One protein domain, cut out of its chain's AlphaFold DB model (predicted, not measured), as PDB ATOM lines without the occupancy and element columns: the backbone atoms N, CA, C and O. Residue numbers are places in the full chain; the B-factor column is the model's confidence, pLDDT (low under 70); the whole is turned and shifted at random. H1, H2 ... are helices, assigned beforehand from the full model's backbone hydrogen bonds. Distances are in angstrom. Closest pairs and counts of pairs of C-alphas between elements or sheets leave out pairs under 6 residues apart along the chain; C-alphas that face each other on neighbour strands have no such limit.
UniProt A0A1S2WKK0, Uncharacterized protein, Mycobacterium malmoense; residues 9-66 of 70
ATOM      1  N   SER A   9     -17.062  36.363   4.095       81.25
ATOM      2  CA  SER A   9     -17.080  35.076   4.802       81.25
ATOM      3  C   SER A   9     -18.190  35.009   5.854       81.25
ATOM      4  O   SER A   9     -18.847  33.977   5.977       81.25
ATOM      5  N   ARG A  10     -18.435  36.111   6.580       84.25
ATOM      6  CA  ARG A  10     -19.515  36.202   7.569       84.25
ATOM      7  C   ARG A  10     -20.890  36.149   6.904       84.25
ATOM      8  O   ARG A  10     -21.725  35.369   7.346       84.25
ATOM      9  N   ALA A  11     -21.093  36.903   5.826       87.06
ATOM     10  CA  ALA A  11     -22.343  36.916   5.073       87.06
ATOM     11  C   ALA A  11     -22.682  35.536   4.484       87.06
ATOM     12  O   ALA A  11     -23.834  35.112   4.535       87.06
ATOM     13  N   PHE A  12     -21.692  34.802   3.965       91.62
ATOM     14  CA  PHE A  12     -21.909  33.440   3.464       91.62
ATOM     15  C   PHE A  12     -22.271  32.456   4.584       91.62
ATOM     16  O   PHE A  12     -23.226  31.701   4.434       91.62
ATOM     17  N   ASN A  13     -21.566  32.498   5.719       91.62
ATOM     18  CA  ASN A  13     -21.869  31.628   6.860       91.62
ATOM     19  C   ASN A  13     -23.252  31.932   7.460       91.62
ATOM     20  O   ASN A  13     -23.989  31.015   7.808       91.62
ATOM     21  N   GLU A  14     -23.624  33.211   7.556       92.75
ATOM     22  CA  GLU A  14     -24.950  33.622   8.022       92.75
ATOM     23  C   GLU A  14     -26.049  33.174   7.052       92.75
ATOM     24  O   GLU A  14     -27.087  32.682   7.485       92.75
ATOM     25  N   PHE A  15     -25.814  33.270   5.741       93.81
ATOM     26  CA  PHE A  15     -26.750  32.769   4.740       93.81
ATOM     27  C   PHE A  15     -26.970  31.258   4.869       93.81
ATOM     28  O   PHE A  15     -28.114  30.813   4.879       93.81
ATOM     29  N   GLU A  16     -25.894  30.476   4.986       93.31
ATOM     30  CA  GLU A  16     -25.976  29.021   5.158       93.31
ATOM     31  C   GLU A  16     -26.725  28.645   6.447       93.31
ATOM     32  O   GLU A  16     -27.569  27.752   6.417       93.31
ATOM     33  N   TRP A  17     -26.504  29.377   7.544       94.31
ATOM     34  CA  TRP A  17     -27.257  29.196   8.789       94.31
ATOM     35  C   TRP A  17     -28.754  29.518   8.634       94.31
ATOM     36  O   TRP A  17     -29.604  28.786   9.137       94.31
ATOM     37  N   LEU A  18     -29.099  30.586   7.907       93.44
ATOM     38  CA  LEU A  18     -30.495  30.936   7.627       93.44
ATOM     39  C   LEU A  18     -31.188  29.863   6.774       93.44
ATOM     40  O   LEU A  18     -32.343  29.534   7.041       93.44
ATOM     41  N   LEU A  19     -30.494  29.305   5.777       91.62
ATOM     42  CA  LEU A  19     -31.026  28.206   4.966       91.62
ATOM     43  C   LEU A  19     -31.312  26.956   5.806       91.62
ATOM     44  O   LEU A  19     -32.357  26.331   5.625       91.62
ATOM     45  N   ASP A  20     -30.412  26.611   6.729       90.69
ATOM     46  CA  ASP A  20     -30.595  25.480   7.647       90.69
ATOM     47  C   ASP A  20     -31.822  25.682   8.555       90.69
ATOM     48  O   ASP A  20     -32.628  24.774   8.744       90.69
ATOM     49  N   GLY A  21     -32.059  26.926   8.990       90.94
ATOM     50  CA  GLY A  21     -33.278  27.348   9.691       90.94
ATOM     51  C   GLY A  21     -34.548  27.413   8.829       90.94
ATOM     52  O   GLY A  21     -35.522  28.042   9.242       90.94
ATOM     53  N   ALA A  22     -34.544  26.813   7.633       89.50
ATOM     54  CA  ALA A  22     -35.638  26.812   6.661       89.50
ATOM     55  C   ALA A  22     -36.089  28.212   6.194       89.50
ATOM     56  O   ALA A  22     -37.215  28.386   5.716       89.50
ATOM     57  N   VAL A  23     -35.221  29.224   6.292       90.19
ATOM     58  CA  VAL A  23     -35.500  30.547   5.727       90.19
ATOM     59  C   VAL A  23     -35.387  30.464   4.199       90.19
ATOM     60  O   VAL A  23     -34.372  29.984   3.692       90.19
ATOM     61  N   PRO A  24     -36.375  30.968   3.434       90.12
ATOM     62  CA  PRO A  24     -36.308  30.988   1.973       90.12
ATOM     63  C   PRO A  24     -35.041  31.684   1.466       90.12
ATOM     64  O   PRO A  24     -34.660  32.734   1.998       90.12
ATOM     65  N   ALA A  25     -34.411  31.163   0.408       90.62
ATOM     66  CA  ALA A  25     -33.107  31.660  -0.040       90.62
ATOM     67  C   ALA A  25     -33.179  33.135  -0.469       90.62
ATOM     68  O   ALA A  25     -32.274  33.920  -0.184       90.62
ATOM     69  N   SER A  26     -34.290  33.551  -1.075       90.88
ATOM     70  CA  SER A  26     -34.587  34.953  -1.393       90.88
ATOM     71  C   SER A  26     -34.718  35.884  -0.183       90.88
ATOM     72  O   SER A  26     -34.338  37.058  -0.261       90.88
ATOM     73  N   ALA A  27     -35.236  35.402   0.946       91.75
ATOM     74  CA  ALA A  27     -35.292  36.165   2.190       91.75
ATOM     75  C   ALA A  27     -33.918  36.201   2.874       91.75
ATOM     76  O   ALA A  27     -33.463  37.271   3.281       91.75
ATOM     77  N   ALA A  28     -33.228  35.059   2.921       93.69
ATOM     78  CA  ALA A  28     -31.891  34.946   3.488       93.69
ATOM     79  C   ALA A  28     -30.880  35.834   2.744       93.69
ATOM     80  O   ALA A  28     -30.139  36.577   3.384       93.69
ATOM     81  N   ALA A  29     -30.909  35.855   1.406       93.00
ATOM     82  CA  ALA A  29     -30.031  36.697   0.590       93.00
ATOM     83  C   ALA A  29     -30.183  38.193   0.912       93.00
ATOM     84  O   ALA A  29     -29.185  38.890   1.084       93.00
ATOM     85  N   ARG A  30     -31.423  38.675   1.063       93.31
ATOM     86  CA  ARG A  30     -31.696  40.068   1.455       93.31
ATOM     87  C   ARG A  30     -31.196  40.382   2.858       93.31
ATOM     88  O   ARG A  30     -30.668  41.467   3.085       93.31
ATOM     89  N   ARG A  31     -31.319  39.426   3.781       93.44
ATOM     90  CA  ARG A  31     -30.875  39.575   5.171       93.44
ATOM     91  C   ARG A  31     -29.359  39.719   5.290       93.44
ATOM     92  O   ARG A  31     -28.901  40.532   6.082       93.44
ATOM     93  N   VAL A  32     -28.604  39.021   4.443       92.69
ATOM     94  CA  VAL A  32     -27.135  39.125   4.383       92.69
ATOM     95  C   VAL A  32     -26.633  40.239   3.449       92.69
ATOM     96  O   VAL A  32     -25.462  40.260   3.076       92.69
ATOM     97  N   GLY A  33     -27.509  41.171   3.054       92.38
ATOM     98  CA  GLY A  33     -27.147  42.382   2.310       92.38
ATOM     99  C   GLY A  33     -27.105  42.244   0.786       92.38
ATOM    100  O   GLY A  33     -26.705  43.186   0.103       92.38
ATOM    101  N   TYR A  34     -27.535  41.113   0.221       91.75
ATOM    102  CA  TYR A  34     -27.607  40.929  -1.230       91.75
ATOM    103  C   TYR A  34     -29.016  41.232  -1.749       91.75
ATOM    104  O   TYR A  34     -30.001  40.737  -1.204       91.75
ATOM    105  N   PRO A  35     -29.160  41.979  -2.854       89.25
ATOM    106  CA  PRO A  35     -30.476  42.423  -3.318       89.25
ATOM    107  C   PRO A  35     -31.374  41.267  -3.787       89.25
ATOM    108  O   PRO A  35     -32.596  41.379  -3.752       89.25
ATOM    109  N   ASN A  36     -30.786  40.158  -4.247       91.94
ATOM    110  CA  ASN A  36     -31.501  38.965  -4.696       91.94
ATOM    111  C   ASN A  36     -30.586  37.730  -4.717       91.94
ATOM    112  O   ASN A  36     -29.356  37.844  -4.692       91.94
ATOM    113  N   VAL A  37     -31.201  36.549  -4.843       92.88
ATOM    114  CA  VAL A  37     -30.505  35.252  -4.933       92.88
ATOM    115  C   VAL A  37     -29.497  35.189  -6.081       92.88
ATOM    116  O   VAL A  37     -28.437  34.595  -5.927       92.88
ATOM    117  N   ARG A  38     -29.762  35.859  -7.211       93.19
ATOM    118  CA  ARG A  38     -28.862  35.874  -8.378       93.19
ATOM    119  C   ARG A  38     -27.556  36.622  -8.084       93.19
ATOM    120  O   ARG A  38     -26.491  36.203  -8.529       93.19
ATOM    121  N   SER A  39     -27.632  37.715  -7.330       92.38
ATOM    122  CA  SER A  39     -26.464  38.504  -6.920       92.38
ATOM    123  C   SER A  39     -25.606  37.738  -5.921       92.38
ATOM    124  O   SER A  39     -24.384  37.722  -6.056       92.38
ATOM    125  N   LEU A  40     -26.249  37.053  -4.970       93.19
ATOM    126  CA  LEU A  40     -25.561  36.180  -4.025       93.19
ATOM    127  C   LEU A  40     -24.910  34.984  -4.738       93.19
ATOM    128  O   LEU A  40     -23.741  34.705  -4.506       93.19
ATOM    129  N   TYR A  41     -25.617  34.330  -5.659       93.94
ATOM    130  CA  TYR A  41     -25.089  33.218  -6.458       93.94
ATOM    131  C   TYR A  41     -23.809  33.605  -7.210       93.94
ATOM    132  O   TYR A  41     -22.792  32.929  -7.082       93.94
ATOM    133  N   ARG A  42     -23.805  34.758  -7.892       92.88
ATOM    134  CA  ARG A  42     -22.592  35.286  -8.543       92.88
ATOM    135  C   ARG A  42     -21.459  35.564  -7.555       92.88
ATOM    136  O   ARG A  42     -20.292  35.460  -7.922       92.88
ATOM    137  N   ALA A  43     -21.779  35.958  -6.322       92.19
ATOM    138  CA  ALA A  43     -20.772  36.157  -5.287       92.19
ATOM    139  C   ALA A  43     -20.121  34.829  -4.880       92.19
ATOM    140  O   ALA A  43     -18.896  34.794  -4.801       92.19
ATOM    141  N   TYR A  44     -20.898  33.748  -4.718       92.75
ATOM    142  CA  TYR A  44     -20.364  32.395  -4.494       92.75
ATOM    143  C   TYR A  44     -19.463  31.931  -5.649       92.75
ATOM    144  O   TYR A  44     -18.366  31.433  -5.396       92.75
ATOM    145  N   GLU A  45     -19.883  32.150  -6.902       92.94
ATOM    146  CA  GLU A  45     -19.083  31.803  -8.087       92.94
ATOM    147  C   GLU A  45     -17.726  32.516  -8.097       92.94
ATOM    148  O   GLU A  45     -16.698  31.882  -8.323       92.94
ATOM    149  N   ARG A  46     -17.698  33.823  -7.797       93.12
ATOM    150  CA  ARG A  46     -16.455  34.615  -7.779       93.12
ATOM    151  C   ARG A  46     -15.449  34.156  -6.734       93.12
ATOM    152  O   ARG A  46     -14.254  34.321  -6.941       93.12
ATOM    153  N   VAL A  47     -15.925  33.656  -5.597       90.31
ATOM    154  CA  VAL A  47     -15.053  33.202  -4.504       90.31
ATOM    155  C   VAL A  47     -14.769  31.702  -4.571       90.31
ATOM    156  O   VAL A  47     -14.135  31.174  -3.663       90.31
ATOM    157  N   HIS A  48     -15.242  31.014  -5.618       88.88
ATOM    158  CA  HIS A  48     -15.100  29.567  -5.801       88.88
ATOM    159  C   HIS A  48     -15.571  28.741  -4.586       88.88
ATOM    160  O   HIS A  48     -15.036  27.667  -4.306       88.88
ATOM    161  N   ARG A  49     -16.581  29.232  -3.851       87.56
ATOM    162  CA  ARG A  49     -17.200  28.518  -2.720       87.56
ATOM    163  C   ARG A  49     -18.313  27.603  -3.251       87.56
ATOM    164  O   ARG A  49     -19.023  28.007  -4.174       87.56
ATOM    165  N   PRO A  50     -18.512  26.399  -2.682       91.50
ATOM    166  CA  PRO A  50     -19.638  25.543  -3.044       91.50
ATOM    167  C   PRO A  50     -20.970  26.275  -2.866       91.50
ATOM    168  O   PRO A  50     -21.230  26.885  -1.831       91.50
ATOM    169  N   ILE A  51     -21.811  26.208  -3.896       92.81
ATOM    170  CA  ILE A  51     -23.115  26.869  -3.925       92.81
ATOM    171  C   ILE A  51     -24.138  25.964  -3.228       92.81
ATOM    172  O   ILE A  51     -24.301  24.812  -3.642       92.81
ATOM    173  N   PRO A  52     -24.875  26.454  -2.215       92.12
ATOM    174  CA  PRO A  52     -25.935  25.677  -1.584       92.12
ATOM    175  C   PRO A  52     -27.006  25.251  -2.596       92.12
ATOM    176  O   PRO A  52     -27.479  26.060  -3.397       92.12
ATOM    177  N   ARG A  53     -27.440  23.984  -2.542       90.56
ATOM    178  CA  ARG A  53     -28.412  23.416  -3.500       90.56
ATOM    179  C   ARG A  53     -29.702  24.237  -3.586       90.56
ATOM    180  O   ARG A  53     -30.194  24.476  -4.684       90.56
ATOM    181  N   GLN A  54     -30.233  24.687  -2.449       88.12
ATOM    182  CA  GLN A  54     -31.434  25.530  -2.407       88.12
ATOM    183  C   GLN A  54     -31.236  26.865  -3.135       88.12
ATOM    184  O   GLN A  54     -32.119  27.289  -3.877       88.12
ATOM    185  N   LEU A  55     -30.061  27.491  -2.994       90.62
ATOM    186  CA  LEU A  55     -29.731  28.726  -3.707       90.62
ATOM    187  C   LEU A  55     -29.701  28.497  -5.225       90.62
ATOM    188  O   LEU A  55     -30.258  29.298  -5.973       90.62
ATOM    189  N   ALA A  56     -29.090  27.400  -5.682       90.88
ATOM    190  CA  ALA A  56     -29.059  27.047  -7.101       90.88
ATOM    191  C   ALA A  56     -30.472  26.803  -7.665       90.88
ATOM    192  O   ALA A  56     -30.808  27.345  -8.715       90.88
ATOM    193  N   ILE A  57     -31.317  26.061  -6.936       90.56
ATOM    194  CA  ILE A  57     -32.710  25.789  -7.325       90.56
ATOM    195  C   ILE A  57     -33.519  27.088  -7.435       90.56
ATOM    196  O   ILE A  57     -34.214  27.285  -8.429       90.56
ATOM    197  N   GLU A  58     -33.420  27.998  -6.460       87.31
ATOM    198  CA  GLU A  58     -34.156  29.268  -6.527       87.31
ATOM    199  C   GLU A  58     -33.688  30.156  -7.686       87.31
ATOM    200  O   GLU A  58     -34.506  30.793  -8.352       87.31
ATOM    201  N   VAL A  59     -32.387  30.182  -7.983       88.38
ATOM    202  CA  VAL A  59     -31.867  30.936  -9.132       88.38
ATOM    203  C   VAL A  59     -32.381  30.369 -10.455       88.38
ATOM    204  O   VAL A  59     -32.734  31.147 -11.343       88.38
ATOM    205  N   GLU A  60     -32.425  29.044 -10.595       86.69
ATOM    206  CA  GLU A  60     -33.001  28.360 -11.760       86.69
ATOM    207  C   GLU A  60     -34.494  28.683 -11.904       86.69
ATOM    208  O   GLU A  60     -34.942  29.075 -12.982       86.69
ATOM    209  N   PHE A  61     -35.253  28.627 -10.806       84.38
ATOM    210  CA  PHE A  61     -36.673  28.975 -10.792       84.38
ATOM    211  C   PHE A  61     -36.917  30.422 -11.253       84.38
ATOM    212  O   PHE A  61     -37.725  30.654 -12.153       84.38
ATOM    213  N   CYS A  62     -36.151  31.391 -10.737       73.62
ATOM    214  CA  CYS A  62     -36.250  32.795 -11.151       73.62
ATOM    215  C   CYS A  62     -35.889  33.046 -12.627       73.62
ATOM    216  O   CYS A  62     -36.283  34.074 -13.174       73.62
ATOM    217  N   LYS A  63     -35.109  32.176 -13.286       71.38
ATOM    218  CA  LYS A  63     -34.857  32.282 -14.739       71.38
ATOM    219  C   LYS A  63     -36.066  31.825 -15.559       71.38
ATOM    220  O   LYS A  63     -36.274  32.333 -16.656       71.38
ATOM    221  N   SER A  64     -36.842  30.879 -15.038       62.25
ATOM    222  CA  SER A  64     -37.994  30.296 -15.729       62.25
ATOM    223  C   SER A  64     -39.248  31.166 -15.621       62.25
ATOM    224  O   SER A  64     -40.027  31.226 -16.568       62.25
ATOM    225  N   THR A  65     -39.424  31.902 -14.519       59.00
ATOM    226  CA  THR A  65     -40.577  32.802 -14.314       59.00
ATOM    227  C   THR A  65     -40.524  34.098 -15.131       59.00
ATOM    228  O   THR A  65     -41.531  34.785 -15.233       59.00
ATOM    229  N   ASP A  66     -39.381  34.428 -15.739       56.56
ATOM    230  CA  ASP A  66     -39.215  35.563 -16.670       56.56
ATOM    231  C   ASP A  66     -39.850  35.287 -18.055       56.56
ATOM    232  O   ASP A  66     -39.963  36.175 -18.891       56.56
TER     233      ASP A  66
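This is residues 9 to 66 of the 70 residues of an uncharacterized protein of Mycobacterium malmoense (UniProt A0A1S2WKK0). The longest helix, H4, packs by its earlier residues on a small cluster of crossed helices, and its last residues reach away from it; short H2 sits in the middle, touching H1, H3 and H4. The printed part has 58 residues, with four named helices in the order H1, H2, H3, H4 and no named strand: all helix. It is compact, with a radius of gyration of the C-alphas of 10.4 A and spans of 31 by 25 by 19 A.

H4, residues 53 to 66, is 20.9 A long and ends at C-alpha 66 (-39.215, 35.563, -16.670). H1, residues 9 to 20, is 16.8 A long and begins at C-alpha 9 (-17.080, 35.076, 4.802). H3, residues 37 to 46, measures 14.3 A and H2, residues 25 to 31, 9.7 A.

H2 is the hub. With residues 54 to 58 alone H4 touches H2, about perpendicular at 80 degrees; the closest C-alphas, of Ala 25 and Leu 55, are 5.8 A apart. With residues 55 to 59 alone H4 touches H3, a steep tilt of 55 degrees, opposite ways; closest are C-alphas 38 and 59, 5.8 A. H1 touches H2 with residues 15 to 19 alone; closest are C-alphas 15 and 28, 5.7 A. H1 and H3 are near each other. Every O i to N i+4 pair is within hydrogen-bond range in H1 and H3, against 2 of 3 in H2 and 9 of 10 in H4.

The farthest C-alphas, of Arg 10 and Asp 66, are 31.2 A apart. The printed part has no cut and no long link. Residues 64 to 66 have pLDDT under 70.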